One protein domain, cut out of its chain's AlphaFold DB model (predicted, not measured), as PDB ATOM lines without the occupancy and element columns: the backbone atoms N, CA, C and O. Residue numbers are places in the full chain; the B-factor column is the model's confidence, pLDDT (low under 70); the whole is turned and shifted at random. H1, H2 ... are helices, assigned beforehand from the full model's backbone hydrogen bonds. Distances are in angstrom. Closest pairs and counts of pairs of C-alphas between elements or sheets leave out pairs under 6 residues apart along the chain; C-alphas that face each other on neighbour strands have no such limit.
ATOM      1  N   LEU A  19     163.685 146.551 174.319       93.12
ATOM      2  CA  LEU A  19     163.705 147.291 173.057       93.12
ATOM      3  C   LEU A  19     164.678 148.467 173.122       93.12
ATOM      4  O   LEU A  19     165.432 148.701 172.177       93.12
ATOM      5  N   PHE A  20     164.720 149.183 174.250       93.50
ATOM      6  CA  PHE A  20     165.709 150.243 174.438       93.50
ATOM      7  C   PHE A  20     167.127 149.673 174.423       93.50
ATOM      8  O   PHE A  20     168.008 150.249 173.784       93.50
ATOM      9  N   TYR A  21     167.361 148.544 175.096       93.81
ATOM     10  CA  TYR A  21     168.672 147.906 175.090       93.81
ATOM     11  C   TYR A  21     169.093 147.502 173.673       93.81
ATOM     12  O   TYR A  21     170.170 147.893 173.224       93.81
ATOM     13  N   ILE A  22     168.214 146.803 172.946       94.12
ATOM     14  CA  ILE A  22     168.470 146.363 171.571       94.12
ATOM     15  C   ILE A  22     168.828 147.557 170.688       94.12
ATOM     16  O   ILE A  22     169.856 147.530 170.019       94.12
ATOM     17  N   ARG A  23     168.033 148.633 170.738       94.31
ATOM     18  CA  ARG A  23     168.248 149.840 169.925       94.31
ATOM     19  C   ARG A  23     169.653 150.429 170.069       94.31
ATOM     20  O   ARG A  23     170.175 150.963 169.096       94.31
ATOM     21  N   ASN A  24     170.224 150.394 171.271       93.69
ATOM     22  CA  ASN A  24     171.460 151.115 171.584       93.69
ATOM     23  C   ASN A  24     172.708 150.227 171.610       93.69
ATOM     24  O   ASN A  24     173.816 150.744 171.476       93.69
ATOM     25  N   HIS A  25     172.549 148.919 171.813       91.81
ATOM     26  CA  HIS A  25     173.675 148.037 172.131       91.81
ATOM     27  C   HIS A  25     173.777 146.804 171.238       91.81
ATOM     28  O   HIS A  25     174.804 146.133 171.268       91.81
ATOM     29  N   VAL A  26     172.746 146.497 170.450       93.00
ATOM     30  CA  VAL A  26     172.651 145.213 169.754       93.00
ATOM     31  C   VAL A  26     172.419 145.419 168.264       93.00
ATOM     32  O   VAL A  26     171.486 146.099 167.844       93.00
ATOM     33  N   SER A  27     173.239 144.763 167.444       95.38
ATOM     34  CA  SER A  27     172.934 144.577 166.026       95.38
ATOM     35  C   SER A  27     172.058 143.338 165.865       95.38
ATOM     36  O   SER A  27     172.529 142.216 166.044       95.38
ATOM     37  N   ILE A  28     170.784 143.539 165.521       93.50
ATOM     38  CA  ILE A  28     169.803 142.452 165.368       93.50
ATOM     39  C   ILE A  28     170.276 141.408 164.350       93.50
ATOM     40  O   ILE A  28     170.229 140.215 164.633       93.50
ATOM     41  N   GLU A  29     170.792 141.842 163.200       95.00
ATOM     42  CA  GLU A  29     171.295 140.937 162.158       95.00
ATOM     43  C   GLU A  29     172.500 140.117 162.633       95.00
ATOM     44  O   GLU A  29     172.610 138.926 162.333       95.00
ATOM     45  N   HIS A  30     173.389 140.729 163.419       95.25
ATOM     46  CA  HIS A  30     174.525 140.016 163.991       95.25
ATOM     47  C   HIS A  30     174.071 138.965 165.012       95.25
ATOM     48  O   HIS A  30     174.525 137.825 164.954       95.25
ATOM     49  N   GLU A  31     173.123 139.305 165.887       95.56
ATOM     50  CA  GLU A  31     172.567 138.351 166.852       95.56
ATOM     51  C   GLU A  31     171.824 137.199 166.175       95.56
ATOM     52  O   GLU A  31     171.996 136.043 166.561       95.56
ATOM     53  N   ILE A  32     171.040 137.475 165.129       95.44
ATOM     54  CA  ILE A  32     170.389 136.430 164.330       95.44
ATOM     55  C   ILE A  32     171.441 135.497 163.718       95.44
ATOM     56  O   ILE A  32     171.290 134.278 163.801       95.44
ATOM     57  N   SER A  33     172.519 136.047 163.153       95.50
ATOM     58  CA  SER A  33     173.628 135.255 162.607       95.50
ATOM     59  C   SER A  33     174.290 134.371 163.670       95.50
ATOM     60  O   SER A  33     174.511 133.179 163.430       95.50
ATOM     61  N   ASN A  34     174.528 134.914 164.870       96.25
ATOM     62  CA  ASN A  34     175.072 134.160 166.000       96.25
ATOM     63  C   ASN A  34     174.147 132.997 166.382       96.25
ATOM     64  O   ASN A  34     174.605 131.861 166.475       96.25
ATOM     65  N   ILE A  35     172.838 133.247 166.504       94.62
ATOM     66  CA  ILE A  35     171.840 132.216 166.830       94.62
ATOM     67  C   ILE A  35     171.826 131.099 165.783       94.62
ATOM     68  O   ILE A  35     171.854 129.922 166.143       94.62
ATOM     69  N   VAL A  36     171.777 131.450 164.494       93.94
ATOM     70  CA  VAL A  36     171.735 130.473 163.392       93.94
ATOM     71  C   VAL A  36     173.019 129.644 163.338       93.94
ATOM     72  O   VAL A  36     172.968 128.452 163.042       93.94
ATOM     73  N   SER A  37     174.157 130.252 163.676       94.75
ATOM     74  CA  SER A  37     175.465 129.589 163.709       94.75
ATOM     75  C   SER A  37     175.723 128.801 165.000       94.75
ATOM     76  O   SER A  37     176.787 128.201 165.142       94.75
ATOM     77  N   GLY A  38     174.787 128.805 165.957       90.94
ATOM     78  CA  GLY A  38     174.956 128.156 167.261       90.94
ATOM     79  C   GLY A  38     175.974 128.844 168.179       90.94
ATOM     80  O   GLY A  38     176.468 128.223 169.119       90.94
ATOM     81  N   LEU A  39     176.304 130.108 167.908       91.69
ATOM     82  CA  LEU A  39     177.170 130.936 168.741       91.69
ATOM     83  C   LEU A  39     176.383 131.563 169.898       91.69
ATOM     84  O   LEU A  39     175.150 131.624 169.897       91.69
ATOM     85  N   ASN A  40     177.119 132.049 170.898       86.19
ATOM     86  CA  ASN A  40     176.522 132.763 172.018       86.19
ATOM     87  C   ASN A  40     175.908 134.086 171.550       86.19
ATOM     88  O   ASN A  40     176.505 134.817 170.762       86.19
ATOM     89  N   THR A  41     174.728 134.384 172.080       89.94
ATOM     90  CA  THR A  41     174.079 135.689 171.945       89.94
ATOM     91  C   THR A  41     174.580 136.653 173.009       89.94
ATOM     92  O   THR A  41     175.140 136.225 174.025       89.94
ATOM     93  N   ASP A  42     174.289 137.939 172.833       94.81
ATOM     94  CA  ASP A  42     174.376 138.921 173.912       94.81
ATOM     95  C   ASP A  42     173.672 138.406 175.187       94.81
ATOM     96  O   ASP A  42     172.606 137.778 175.134       94.81
ATOM     97  N   ILE A  43     174.284 138.654 176.349       92.62
ATOM     98  CA  ILE A  43     173.830 138.089 177.624       92.62
ATOM     99  C   ILE A  43     172.443 138.592 178.031       92.62
ATOM    100  O   ILE A  43     171.639 137.815 178.539       92.62
ATOM    101  N   ARG A  44     172.107 139.856 177.751       93.12
ATOM    102  CA  ARG A  44     170.785 140.403 178.079       93.12
ATOM    103  C   ARG A  44     169.718 139.886 177.130       93.12
ATOM    104  O   ARG A  44     168.595 139.635 177.558       93.12
ATOM    105  N   ILE A  45     170.068 139.681 175.861       94.00
ATOM    106  CA  ILE A  45     169.187 139.023 174.888       94.00
ATOM    107  C   ILE A  45     168.922 137.577 175.309       94.00
ATOM    108  O   ILE A  45     167.779 137.118 175.286       94.00
ATOM    109  N   HIS A  46     169.960 136.878 175.769       93.50
ATOM    110  CA  HIS A  46     169.823 135.538 176.322       93.50
ATOM    111  C   HIS A  46     168.879 135.517 177.531       93.50
ATOM    112  O   HIS A  46     167.909 134.761 177.536       93.50
ATOM    113  N   GLU A  47     169.132 136.359 178.535       93.50
ATOM    114  CA  GLU A  47     168.299 136.475 179.738       93.50
ATOM    115  C   GLU A  47     166.848 136.833 179.410       93.50
ATOM    116  O   GLU A  47     165.928 136.292 180.021       93.50
ATOM    117  N   TYR A  48     166.632 137.708 178.427       94.75
ATOM    118  CA  TYR A  48     165.298 138.050 177.952       94.75
ATOM    119  C   TYR A  48     164.552 136.819 177.424       94.75
ATOM    120  O   TYR A  48     163.422 136.565 177.843       94.75
ATOM    121  N   PHE A  49     165.188 135.993 176.585       94.56
ATOM    122  CA  PHE A  49     164.565 134.747 176.131       94.56
ATOM    123  C   PHE A  49     164.253 133.801 177.291       94.56
ATOM    124  O   PHE A  49     163.173 133.213 177.311       94.56
ATOM    125  N   GLN A  50     165.141 133.691 178.284       93.50
ATOM    126  CA  GLN A  50     164.922 132.842 179.463       93.50
ATOM    127  C   GLN A  50     163.709 133.272 180.300       93.50
ATOM    128  O   GLN A  50     163.146 132.460 181.028       93.50
ATOM    129  N   ARG A  51     163.261 134.525 180.203       92.44
ATOM    130  CA  ARG A  51     162.046 134.981 180.895       92.44
ATOM    131  C   ARG A  51     160.765 134.612 180.152       92.44
ATOM    132  O   ARG A  51     159.694 134.680 180.745       92.44
ATOM    133  N   SER A  52     160.855 134.215 178.883       94.44
ATOM    134  CA  SER A  52     159.682 133.883 178.085       94.44
ATOM    135  C   SER A  52     159.094 132.522 178.483       94.44
ATOM    136  O   SER A  52     159.773 131.500 178.333       94.44
ATOM    137  N   PRO A  53     157.819 132.458 178.919       94.69
ATOM    138  CA  PRO A  53     157.184 131.194 179.289       94.69
ATOM    139  C   PRO A  53     157.138 130.183 178.139       94.69
ATOM    140  O   PRO A  53     157.293 128.983 178.357       94.69
ATOM    141  N   ASP A  54     156.940 130.650 176.905       92.81
ATOM    142  CA  ASP A  54     156.855 129.768 175.739       92.81
ATOM    143  C   ASP A  54     158.224 129.235 175.322       92.81
ATOM    144  O   ASP A  54     158.337 128.072 174.925       92.81
ATOM    145  N   TYR A  55     159.279 130.034 175.506       95.56
ATOM    146  CA  TYR A  55     160.640 129.549 175.321       95.56
ATOM    147  C   TYR A  55     161.008 128.493 176.365       95.56
ATOM    148  O   TYR A  55     161.573 127.463 176.004       95.56
ATOM    149  N   GLN A  56     160.622 128.690 177.631       96.75
ATOM    150  CA  GLN A  56     160.867 127.697 178.680       96.75
ATOM    151  C   GLN A  56     160.161 126.370 178.400       96.75
ATOM    152  O   GLN A  56     160.802 125.322 178.399       96.75
ATOM    153  N   LYS A  57     158.880 126.401 178.010       94.94
ATOM    154  CA  LYS A  57     158.164 125.185 177.580       94.94
ATOM    155  C   LYS A  57     158.873 124.473 176.425       94.94
ATOM    156  O   LYS A  57     158.857 123.243 176.346       94.94
ATOM    157  N   LEU A  58     159.456 125.222 175.489       93.62
ATOM    158  CA  LEU A  58     160.208 124.645 174.378       93.62
ATOM    159  C   LEU A  58     161.521 124.008 174.849       93.62
ATOM    160  O   LEU A  58     161.840 122.902 174.411       93.62
ATOM    161  N   LEU A  59     162.245 124.655 175.766       95.81
ATOM    162  CA  LEU A  59     163.449 124.099 176.387       95.81
ATOM    163  C   LEU A  59     163.152 122.815 177.166       95.81
ATOM    164  O   LEU A  59     163.871 121.833 176.991       95.81
ATOM    165  N   ASP A  60     162.058 122.774 177.925       96.12
ATOM    166  CA  ASP A  60     161.623 121.576 178.649       96.12
ATOM    167  C   ASP A  60     161.355 120.408 177.692       96.12
ATOM    168  O   ASP A  60     161.790 119.275 177.917       96.12
ATOM    169  N   ARG A  61     160.686 120.684 176.564       95.94
ATOM    170  CA  ARG A  61     160.438 119.683 175.515       95.94
ATOM    171  C   ARG A  61     161.734 119.188 174.882       95.94
ATOM    172  O   ARG A  61     161.859 117.986 174.650       95.94
ATOM    173  N   ILE A  62     162.687 120.081 174.611       95.88
ATOM    174  CA  ILE A  62     164.012 119.720 174.085       95.88
ATOM    175  C   ILE A  62     164.758 118.842 175.090       95.88
ATOM    176  O   ILE A  62     165.284 117.801 174.704       95.88
ATOM    177  N   ALA A  63     164.772 119.215 176.371       97.94
ATOM    178  CA  ALA A  63     165.445 118.460 177.422       97.94
ATOM    179  C   ALA A  63     164.860 117.046 177.563       97.94
ATOM    180  O   ALA A  63     165.602 116.062 177.528       97.94
ATOM    181  N   ALA A  64     163.529 116.930 177.625       95.75
ATOM    182  CA  ALA A  64     162.845 115.643 177.686       95.75
ATOM    183  C   ALA A  64     163.123 114.779 176.444       95.75
ATOM    184  O   ALA A  64     163.380 113.580 176.558       95.75
ATOM    185  N   GLN A  65     163.103 115.381 175.251       96.56
ATOM    186  CA  GLN A  65     163.377 114.672 174.004       96.56
ATOM    187  C   GLN A  65     164.839 114.214 173.917       96.56
ATOM    188  O   GLN A  65     165.111 113.090 173.501       96.56
ATOM    189  N   ARG A  66     165.786 115.046 174.363       97.31
ATOM    190  CA  ARG A  66     167.212 114.707 174.412       97.31
ATOM    191  C   ARG A  66     167.480 113.533 175.350       97.31
ATOM    192  O   ARG A  66     168.208 112.622 174.966       97.31
ATOM    193  N   ALA A  67     166.845 113.510 176.523       95.62
ATOM    194  CA  ALA A  67     166.944 112.385 177.451       95.62
ATOM    195  C   ALA A  67     166.430 111.073 176.827       95.62
ATOM    196  O   ALA A  67     167.056 110.028 176.991       95.62
ATOM    197  N   ARG A  68     165.337 111.120 176.049       93.31
ATOM    198  CA  ARG A  68     164.825 109.946 175.315       93.31
ATOM    199  C   ARG A  68     165.804 109.441 174.264       93.31
ATOM    200  O   ARG A  68     166.028 108.241 174.182       93.31
ATOM    201  N   VAL A  69     166.392 110.343 173.479       94.81
ATOM    202  CA  VAL A  69     167.403 109.976 172.473       94.81
ATOM    203  C   VAL A  69     168.607 109.316 173.144       94.81
ATOM    204  O   VAL A  69     169.042 108.263 172.696       94.81
ATOM    205  N   GLN A  70     169.093 109.874 174.257       93.06
ATOM    206  CA  GLN A  70     170.208 109.300 175.017       93.06
ATOM    207  C   GLN A  70     169.886 107.910 175.579       93.06
ATOM    208  O   GLN A  70     170.710 107.010 175.467       93.06
ATOM    209  N   ALA A  71     168.682 107.706 176.122       91.94
ATOM    210  CA  ALA A  71     168.255 106.402 176.635       91.94
ATOM    211  C   ALA A  71     168.138 105.324 175.540       91.94
ATOM    212  O   ALA A  71     168.250 104.138 175.828       91.94
ATOM    213  N   LEU A  72     167.919 105.732 174.287       90.38
ATOM    214  CA  LEU A  72     167.817 104.846 173.124       90.38
ATOM    215  C   LEU A  72     169.143 104.707 172.355       90.38
ATOM    216  O   LEU A  72     169.173 104.036 171.325       90.38
ATOM    217  N   ALA A  73     170.228 105.340 172.814       80.88
ATOM    218  CA  ALA A  73     171.501 105.370 172.092       80.88
ATOM    219  C   ALA A  73     172.124 103.972 171.926       80.88
ATOM    220  O   ALA A  73     172.769 103.707 170.915       80.88
ATOM    221  N   GLU A  74     171.888 103.071 172.884       77.81
ATOM    222  CA  GLU A  74     172.363 101.682 172.841       77.81
ATOM    223  C   GLU A  74     171.526 100.790 171.908       77.81
ATOM    224  O   GLU A  74     172.037  99.800 171.391       77.81
ATOM    225  N   ASP A  75     170.264 101.154 171.644       71.38
ATOM    226  CA  ASP A  75     169.348 100.387 170.786       71.38
ATOM    227  C   ASP A  75     169.686 100.565 169.294       71.38
ATOM    228  O   ASP A  75     169.426  99.680 168.483       71.38
ATOM    229  N   GLY A  76     170.281 101.707 168.906       66.12
ATOM    230  CA  GLY A  76     170.804 101.983 167.553       66.12
ATOM    231  C   GLY A  76     169.794 101.872 166.394       66.12
ATOM    232  O   GLY A  76     170.154 102.081 165.235       66.12
ATOM    233  N   GLY A  77     168.537 101.538 166.690       83.12
ATOM    234  CA  GLY A  77     167.520 101.157 165.724       83.12
ATOM    235  C   GLY A  77     166.710 102.325 165.166       83.12
ATOM    236  O   GLY A  77     166.929 103.504 165.460       83.12
ATOM    237  N   ASN A  78     165.698 101.986 164.363       85.88
ATOM    238  CA  ASN A  78     164.808 102.962 163.726       85.88
ATOM    239  C   ASN A  78     164.110 103.895 164.733       85.88
ATOM    240  O   ASN A  78     163.863 105.059 164.416       85.88
ATOM    241  N   THR A  79     163.832 103.412 165.948       87.62
ATOM    242  CA  THR A  79     163.244 104.210 167.033       87.62
ATOM    243  C   THR A  79     164.182 105.334 167.472       87.62
ATOM    244  O   THR A  79     163.757 106.487 167.536       87.62
ATOM    245  N   HIS A  80     165.469 105.040 167.687       92.31
ATOM    246  CA  HIS A  80     166.475 106.053 168.018       92.31
ATOM    247  C   HIS A  80     166.568 107.123 166.920       92.31
ATOM    248  O   HIS A  80     166.509 108.319 167.207       92.31
ATOM    249  N   LEU A  81     166.627 106.708 165.648       90.88
ATOM    250  CA  LEU A  81     166.687 107.639 164.518       90.88
ATOM    251  C   LEU A  81     165.453 108.556 164.446       90.88
ATOM    252  O   LEU A  81     165.577 109.749 164.158       90.88
ATOM    253  N   PHE A  82     164.259 108.017 164.694       91.56
ATOM    254  CA  PHE A  82     163.019 108.793 164.697       91.56
ATOM    255  C   PHE A  82     162.989 109.832 165.824       91.56
ATOM    256  O   PHE A  82     162.669 110.999 165.584       91.56
ATOM    257  N   GLU A  83     163.376 109.442 167.039       93.31
ATOM    258  CA  GLU A  83     163.435 110.355 168.182       93.31
ATOM    259  C   GLU A  83     164.543 111.415 168.019       93.31
ATOM    260  O   GLU A  83     164.343 112.571 168.405       93.31
ATOM    261  N   ALA A  84     165.666 111.077 167.375       94.38
ATOM    262  CA  ALA A  84     166.731 112.026 167.042       94.38
ATOM    263  C   ALA A  84     166.276 113.078 166.016       94.38
ATOM    264  O   ALA A  84     166.569 114.264 166.169       94.38
ATOM    265  N   LYS A  85     165.491 112.683 165.003       95.00
ATOM    266  CA  LYS A  85     164.887 113.642 164.060       95.00
ATOM    267  C   LYS A  85     163.945 114.615 164.767       95.00
ATOM    268  O   LYS A  85     164.016 115.812 164.514       95.00
ATOM    269  N   LYS A  86     163.099 114.129 165.682       93.81
ATOM    270  CA  LYS A  86     162.227 115.005 166.485       93.81
ATOM    271  C   LYS A  86     163.023 116.003 167.321       93.81
ATOM    272  O   LYS A  86     162.617 117.158 167.414       93.81
ATOM    273  N   LEU A  87     164.134 115.569 167.921       95.38
ATOM    274  CA  LEU A  87     165.022 116.463 168.662       95.38
ATOM    275  C   LEU A  87     165.551 117.582 167.758       95.38
ATOM    276  O   LEU A  87     165.421 118.749 168.115       95.38
ATOM    277  N   ALA A  88     166.052 117.235 166.570       94.69
ATOM    278  CA  ALA A  88     166.552 118.215 165.610       94.69
ATOM    279  C   ALA A  88     165.474 119.231 165.188       94.69
ATOM    280  O   ALA A  88     165.757 120.421 165.077       94.69
ATOM    281  N   GLU A  89     164.225 118.797 164.996       94.50
ATOM    282  CA  GLU A  89     163.117 119.713 164.686       94.50
ATOM    283  C   GLU A  89     162.771 120.644 165.859       94.50
ATOM    284  O   GLU A  89     162.497 121.824 165.646       94.50
ATOM    285  N   LEU A  90     162.837 120.163 167.106       91.19
ATOM    286  CA  LEU A  90     162.650 121.019 168.283       91.19
ATOM    287  C   LEU A  90     163.790 122.036 168.443       91.19
ATOM    288  O   LEU A  90     163.538 123.196 168.767       91.19
ATOM    289  N   GLU A  91     165.034 121.634 168.187       94.69
ATOM    290  CA  GLU A  91     166.196 122.531 168.225       94.69
ATOM    291  C   GLU A  91     166.108 123.606 167.129       94.69
ATOM    292  O   GLU A  91     166.322 124.789 167.406       94.69
ATOM    293  N   LYS A  92     165.672 123.236 165.915       93.88
ATOM    294  CA  LYS A  92     165.330 124.203 164.858       93.88
ATOM    295  C   LYS A  92     164.210 125.146 165.286       93.88
ATOM    296  O   LYS A  92     164.305 126.347 165.042       93.88
ATOM    297  N   ALA A  93     163.169 124.638 165.948       92.00
ATOM    298  CA  ALA A  93     162.084 125.472 166.455       92.00
ATOM    299  C   ALA A  93     162.582 126.488 167.499       92.00
ATOM    300  O   ALA A  93     162.111 127.622 167.515       92.00
ATOM    301  N   ALA A  94     163.572 126.137 168.326       94.31
ATOM    302  CA  ALA A  94     164.173 127.072 169.280       94.31
ATOM    303  C   ALA A  94     164.975 128.184 168.589       94.31
ATOM    304  O   ALA A  94     164.894 129.343 168.999       94.31
ATOM    305  N   VAL A  95     165.707 127.856 167.521       94.94
ATOM    306  CA  VAL A  95     166.373 128.849 166.660       94.94
ATOM    307  C   VAL A  95     165.339 129.767 165.998       94.94
ATOM    308  O   VAL A  95     165.472 130.992 166.044       94.94
ATOM    309  N   ALA A  96     164.269 129.194 165.443       92.56
ATOM    310  CA  ALA A  96     163.186 129.947 164.817       92.56
ATOM    311  C   ALA A  96     162.483 130.883 165.813       92.56
ATOM    312  O   ALA A  96     162.222 132.038 165.489       92.56
ATOM    313  N   PHE A  97     162.249 130.427 167.047       94.06
ATOM    314  CA  PHE A  97     161.655 131.243 168.104       94.06
ATOM    315  C   PHE A  97     162.502 132.485 168.406       94.06
ATOM    316  O   PHE A  97     161.998 133.606 168.366       94.06
ATOM    317  N   LYS A  98     163.806 132.308 168.663       95.56
ATOM    318  CA  LYS A  98     164.705 133.427 168.998       95.56
ATOM    319  C   LYS A  98     164.840 134.424 167.852       95.56
ATOM    320  O   LYS A  98     164.777 135.632 168.065       95.56
ATOM    321  N   THR A  99     165.018 133.920 166.633       94.38
ATOM    322  CA  THR A  99     165.138 134.775 165.444       94.38
ATOM    323  C   THR A  99     163.829 135.511 165.150       94.38
ATOM    324  O   THR A  99     163.861 136.698 164.837       94.38
ATOM    325  N   GLY A 100     162.677 134.857 165.334       92.75
ATOM    326  CA  GLY A 100     161.356 135.485 165.268       92.75
ATOM    327  C   GLY A 100     161.183 136.598 166.303       92.75
ATOM    328  O   GLY A 100     160.772 137.700 165.954       92.75
ATOM    329  N   ALA A 101     161.591 136.359 167.550       95.12
ATOM    330  CA  ALA A 101     161.540 137.363 168.609       95.12
ATOM    331  C   ALA A 101     162.404 138.602 168.299       95.12
ATOM    332  O   ALA A 101     161.970 139.727 168.538       95.12
ATOM    333  N   LEU A 102     163.599 138.422 167.727       95.31
ATOM    334  CA  LEU A 102     164.450 139.546 167.314       95.31
ATOM    335  C   LEU A 102     163.865 140.330 166.131       95.31
ATOM    336  O   LEU A 102     163.935 141.557 166.116       95.31
ATOM    337  N   ARG A 103     163.236 139.652 165.167       93.44
ATOM    338  CA  ARG A 103     162.514 140.314 164.062       93.44
ATOM    339  C   ARG A 103     161.294 141.091 164.553       93.44
ATOM    340  O   ARG A 103     160.998 142.181 164.065       93.44
ATOM    341  N   LEU A 104     160.603 140.554 165.552       92.62
ATOM    342  CA  LEU A 104     159.507 141.244 166.216       92.62
ATOM    343  C   LEU A 104     160.008 142.493 166.962       92.62
ATOM    344  O   LEU A 104     159.421 143.567 166.819       92.62
ATOM    345  N   ALA A 105     161.145 142.402 167.661       93.81
ATOM    346  CA  ALA A 105     161.804 143.576 168.237       93.81
ATOM    347  C   ALA A 105     162.134 144.620 167.163       93.81
ATOM    348  O   ALA A 105     161.848 145.801 167.342       93.81
ATOM    349  N   GLU A 106     162.684 144.190 166.025       92.12
ATOM    350  CA  GLU A 106     162.985 145.080 164.904       92.12
ATOM    351  C   GLU A 106     161.736 145.830 164.419       92.12
ATOM    352  O   GLU A 106     161.786 147.037 164.170       92.12
ATOM    353  N   THR A 107     160.598 145.137 164.357       89.19
ATOM    354  CA  THR A 107     159.312 145.726 163.983       89.19
ATOM    355  C   THR A 107     158.925 146.828 164.965       89.19
ATOM    356  O   THR A 107     158.705 147.960 164.539       89.19
ATOM    357  N   PHE A 108     158.945 146.561 166.275       90.31
ATOM    358  CA  PHE A 108     158.655 147.579 167.296       90.31
ATOM    359  C   PHE A 108     159.635 148.756 167.303       90.31
ATOM    360  O   PHE A 108     159.271 149.856 167.714       90.31
ATOM    361  N   LEU A 109     160.877 148.546 166.862       90.00
ATOM    362  CA  LEU A 109     161.881 149.605 166.785       90.00
ATOM    363  C   LEU A 109     161.721 150.506 165.562       90.00
ATOM    364  O   LEU A 109     162.116 151.673 165.645       90.00
ATOM    365  N   LYS A 110     161.175 149.973 164.463       87.00
ATOM    366  CA  LYS A 110     160.973 150.681 163.190       87.00
ATOM    367  C   LYS A 110     159.614 151.373 163.093       87.00
ATOM    368  O   LYS A 110     159.527 152.423 162.461       87.00
ATOM    369  N   ILE A 111     158.560 150.796 163.671       80.50
ATOM    370  CA  ILE A 111     157.215 151.379 163.610       80.50
ATOM    371  C   ILE A 111     157.034 152.466 164.669       80.50
ATOM    372  O   ILE A 111     157.536 152.365 165.788       80.50
ATOM    373  N   ASP A 112     156.252 153.489 164.334       76.19
ATOM    374  CA  ASP A 112     155.765 154.427 165.339       76.19
ATOM    375  C   ASP A 112     154.549 153.813 166.048       76.19
ATOM    376  O   ASP A 112     153.526 153.506 165.427       76.19
ATOM    377  N   VAL A 113     154.675 153.595 167.353       74.81
ATOM    378  CA  VAL A 113     153.669 152.931 168.190       74.81
ATOM    379  C   VAL A 113     152.559 153.935 168.509       74.81
ATOM    380  O   VAL A 113     152.527 154.549 169.571       74.81
ATOM    381  N   ARG A 114     151.669 154.158 167.535       77.62
ATOM    382  CA  ARG A 114     150.621 155.198 167.598       77.62
ATOM    383  C   ARG A 114     149.224 154.682 167.930       77.62
ATOM    384  O   ARG A 114     148.324 155.496 168.140       77.62
ATOM    385  N   THR A 115     149.031 153.365 167.946       80.56
ATOM    386  CA  THR A 115     147.744 152.727 168.248       80.56
ATOM    387  C   THR A 115     147.821 151.960 169.565       80.56
ATOM    388  O   THR A 115     148.878 151.450 169.941       80.56
ATOM    389  N   GLU A 116     146.689 151.853 170.263       83.69
ATOM    390  CA  GLU A 116     146.589 151.096 171.520       83.69
ATOM    391  C   GLU A 116     146.980 149.624 171.330       83.69
ATOM    392  O   GLU A 116     147.616 149.032 172.198       83.69
ATOM    393  N   ARG A 117     146.678 149.050 170.159       82.75
ATOM    394  CA  ARG A 117     147.067 147.684 169.792       82.75
ATOM    395  C   ARG A 117     148.580 147.513 169.727       82.75
ATOM    396  O   ARG A 117     149.112 146.583 170.328       82.75
ATOM    397  N   LEU A 118     149.275 148.406 169.018       84.50
ATOM    398  CA  LEU A 118     150.733 148.352 168.917       84.50
ATOM    399  C   LEU A 118     151.386 148.578 170.281       84.50
ATOM    400  O   LEU A 118     152.384 147.930 170.583       84.50
ATOM    401  N   GLN A 119     150.805 149.445 171.116       89.19
ATOM    402  CA  GLN A 119     151.277 149.651 172.483       89.19
ATOM    403  C   GLN A 119     151.112 148.377 173.317       89.19
ATOM    404  O   GLN A 119     152.076 147.918 173.919       89.19
ATOM    405  N   LYS A 120     149.938 147.737 173.260       90.81
ATOM    406  CA  LYS A 120     149.678 146.464 173.942       90.81
ATOM    407  C   LYS A 120     150.636 145.362 173.488       90.81
ATOM    408  O   LYS A 120     151.200 144.666 174.326       90.81
ATOM    409  N   ALA A 121     150.838 145.202 172.179       91.19
ATOM    410  CA  ALA A 121     151.769 144.212 171.642       91.19
ATOM    411  C   ALA A 121     153.208 144.483 172.115       91.19
ATOM    412  O   ALA A 121     153.912 143.559 172.520       91.19
ATOM    413  N   ARG A 122     153.624 145.755 172.135       92.50
ATOM    414  CA  ARG A 122     154.939 146.166 172.635       92.50
ATOM    415  C   ARG A 122     155.109 145.869 174.123       92.50
ATOM    416  O   ARG A 122     156.147 145.352 174.516       92.50
ATOM    417  N   ASP A 123     154.101 146.163 174.937       92.44
ATOM    418  CA  ASP A 123     154.154 145.939 176.384       92.44
ATOM    419  C   ASP A 123     154.185 144.442 176.718       92.44
ATOM    420  O   ASP A 123     154.907 144.030 177.626       92.44
ATOM    421  N   LEU A 124     153.445 143.613 175.970       93.94
ATOM    422  CA  LEU A 124     153.533 142.151 176.062       93.94
ATOM    423  C   LEU A 124     154.938 141.658 175.696       93.94
ATOM    424  O   LEU A 124     155.497 140.809 176.391       93.94
ATOM    425  N   PHE A 125     155.528 142.219 174.638       94.75
ATOM    426  CA  PHE A 125     156.885 141.883 174.226       94.75
ATOM    427  C   PHE A 125     157.908 142.254 175.305       94.75
ATOM    428  O   PHE A 125     158.682 141.405 175.719       94.75
ATOM    429  N   GLU A 126     157.868 143.473 175.843       93.50
ATOM    430  CA  GLU A 126     158.763 143.914 176.929       93.50
ATOM    431  C   GLU A 126     158.694 143.001 178.171       93.50
ATOM    432  O   GLU A 126     159.693 142.801 178.858       93.50
ATOM    433  N   GLN A 127     157.541 142.375 178.425       93.62
ATOM    434  CA  GLN A 127     157.346 141.407 179.513       93.62
ATOM    435  C   GLN A 127     157.847 139.982 179.194       93.62
ATOM    436  O   GLN A 127     157.788 139.107 180.056       93.62
ATOM    437  N   GLY A 128     158.327 139.716 177.976       93.38
ATOM    438  CA  GLY A 128     158.746 138.384 177.521       93.38
ATOM    439  C   GLY A 128     157.597 137.490 177.031       93.38
ATOM    440  O   GLY A 128     157.817 136.316 176.708       93.38
ATOM    441  N   LEU A 129     156.376 138.028 176.916       94.44
ATOM    442  CA  LEU A 129     155.192 137.342 176.379       94.44
ATOM    443  C   LEU A 129     155.184 137.409 174.842       94.44
ATOM    444  O   LEU A 129     154.281 137.959 174.217       94.44
ATOM    445  N   ILE A 130     156.235 136.853 174.235       93.62
ATOM    446  CA  ILE A 130     156.569 137.007 172.811       93.62
ATOM    447  C   ILE A 130     155.455 136.486 171.895       93.62
ATOM    448  O   ILE A 130     155.071 137.178 170.956       93.62
ATOM    449  N   SER A 131     154.906 135.297 172.160       90.44
ATOM    450  CA  SER A 131     153.842 134.736 171.319       90.44
ATOM    451  C   SER A 131     152.524 135.499 171.442       90.44
ATOM    452  O   SER A 131     151.801 135.615 170.459       90.44
ATOM    453  N   GLU A 132     152.210 136.055 172.613       91.56
ATOM    454  CA  GLU A 132     151.019 136.898 172.786       91.56
ATOM    455  C   GLU A 132     151.191 138.254 172.094       91.56
ATOM    456  O   GLU A 132     150.259 138.745 171.459       91.56
ATOM    457  N   ALA A 133     152.393 138.833 172.142       91.69
ATOM    458  CA  ALA A 133     152.719 140.033 171.379       91.69
ATOM    459  C   ALA A 133     152.538 139.811 169.868       91.69
ATOM    460  O   ALA A 133     151.908 140.632 169.201       91.69
ATOM    461  N   ASP A 134     153.041 138.690 169.345       87.62
ATOM    462  CA  ASP A 134     152.914 138.322 167.931       87.62
ATOM    463  C   ASP A 134     151.447 138.102 167.526       87.62
ATOM    464  O   ASP A 134     150.981 138.669 166.539       87.62
ATOM    465  N   LYS A 135     150.662 137.384 168.342       88.06
ATOM    466  CA  LYS A 135     149.218 137.213 168.106       88.06
ATOM    467  C   LYS A 135     148.484 138.543 168.038       88.06
ATOM    468  O   LYS A 135     147.722 138.736 167.106       88.06
ATOM    469  N   VAL A 136     148.737 139.486 168.950       85.94
ATOM    470  CA  VAL A 136     148.092 140.814 168.908       85.94
ATOM    471  C   VAL A 136     148.447 141.579 167.624       85.94
ATOM    472  O   VAL A 136     147.647 142.385 167.134       85.94
ATOM    473  N   LEU A 137     149.624 141.326 167.046       79.19
ATOM    474  CA  LEU A 137     149.983 141.881 165.745       79.19
ATOM    475  C   LEU A 137     149.243 141.209 164.579       79.19
ATOM    476  O   LEU A 137     148.885 141.915 163.634       79.19
ATOM    477  N   VAL A 138     148.998 139.897 164.661       74.12
ATOM    478  CA  VAL A 138     148.401 139.059 163.604       74.12
ATOM    479  C   VAL A 138     146.861 139.005 163.643       74.12
ATOM    480  O   VAL A 138     146.238 138.987 162.588       74.12
ATOM    481  N   GLU A 139     146.230 138.993 164.823       61.44
ATOM    482  CA  GLU A 139     144.775 138.811 165.025       61.44
ATOM    483  C   GLU A 139     143.920 139.977 164.515       61.44
ATOM    484  O   GLU A 139     142.709 139.828 164.366       61.44
ATOM    485  N   SER A 140     144.509 141.135 164.218       51.91
ATOM    486  CA  SER A 140     143.761 142.221 163.593       51.91
ATOM    487  C   SER A 140     143.798 142.084 162.074       51.91
ATOM    488  O   SER A 140     144.802 142.400 161.429       51.91
ATOM    489  N   GLU A 141     142.659 141.706 161.501       50.62
ATOM    490  CA  GLU A 141     142.291 142.126 160.154       50.62
ATOM    491  C   GLU A 141     142.608 143.626 160.008       50.62
ATOM    492  O   GLU A 141     142.207 144.437 160.845       50.62
TER     493      GLU A 141
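AT A GLANCE: This is residues 19 to 141 of the 173 residues of an uncharacterized protein of Flavilitoribacter nigricans DSM 23189 = NBRC 102662 (UniProt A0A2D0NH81). Picture a long helical hairpin, H4 folded beside the first part of the long helix H5, with a loose head of short helices round the other end of H5. In that head H2 runs along H5, H1 meets H5 with its first residue, Leu 19, and points away from it about perpendicular, H3 comes near H5, and the small hairpin of H6 and H7 sits close by. The printed part has 123 residues with seven named helices, H1 to H7 in chain order, and no named strand: the class is all helix. It is loose, with a radius of gyration of the C-alphas of 17.1 A, and elongated, spanning 58 by 32 by 21 A.

HOW THE PARTS SIT: Start at the hub, H5, residues 78 to 110, which touches three other helices. H4, residues 53 to 71, touches it at a shallow tilt of 20 degrees, opposite ways, as a helical hairpin; their closest C-alphas are those of Val 69 and Ala 84, 5.8 A apart. H5 touches H2, residues 28 to 36, with residues 95 to 106 alone, at a shallow tilt of 4 degrees, opposite ways; look at the closest C-alphas, Ile 32 and Thr 99, 5.6 A apart. With residues 105 to 109 alone H5 touches H1, residues 19 to 25, about perpendicular at 88 degrees, the closest C-alphas being those of Leu 19 and Ala 105, 6.4 A apart. H3, residues 43 to 51, touches no helix but is near H5, with the closest C-alphas, Phe 49 and Lys 98, 7.3 A apart. H6, residues 116 to 126, and H7, residues 130 to 138, touch as a helical hairpin at a shallow tilt of 20 degrees, and their closest C-alphas, Ala 121 and Ala 133, are 4.3 A apart. H7 is close but not clearly touching H5, with the closest C-alphas, Ala 101 and Ile 130, 6.5 A apart. H2 and H4 are apart. The helix packing is mostly aligned, three of four touching pairs being at a shallow tilt. In the seven helices every O i to N i+4 pair is within hydrogen-bond range.

IN THESE COORDINATES: Find C-alpha 78 at (164.808, 102.962, 163.726); from there H5 runs 47.9 A to C-alpha 110 at (160.973, 150.681, 163.190). H4 measures 27.3 A from first to last C-alpha, H6 15.1 A, H3 12.6 A, H7 12.5 A, H2 12.3 A and H1 10.0 A. H1 begins at C-alpha 19, at (163.705, 147.291, 173.057).

THE WHOLE: The two C-alphas farthest apart, those of Asp 75 and Arg 114, are 58.0 A from each other. The printed part has no cut and no long link. The mean pLDDT of the printed part is 90.5; look for values under 70 at residue 76 and residues 139 to 141.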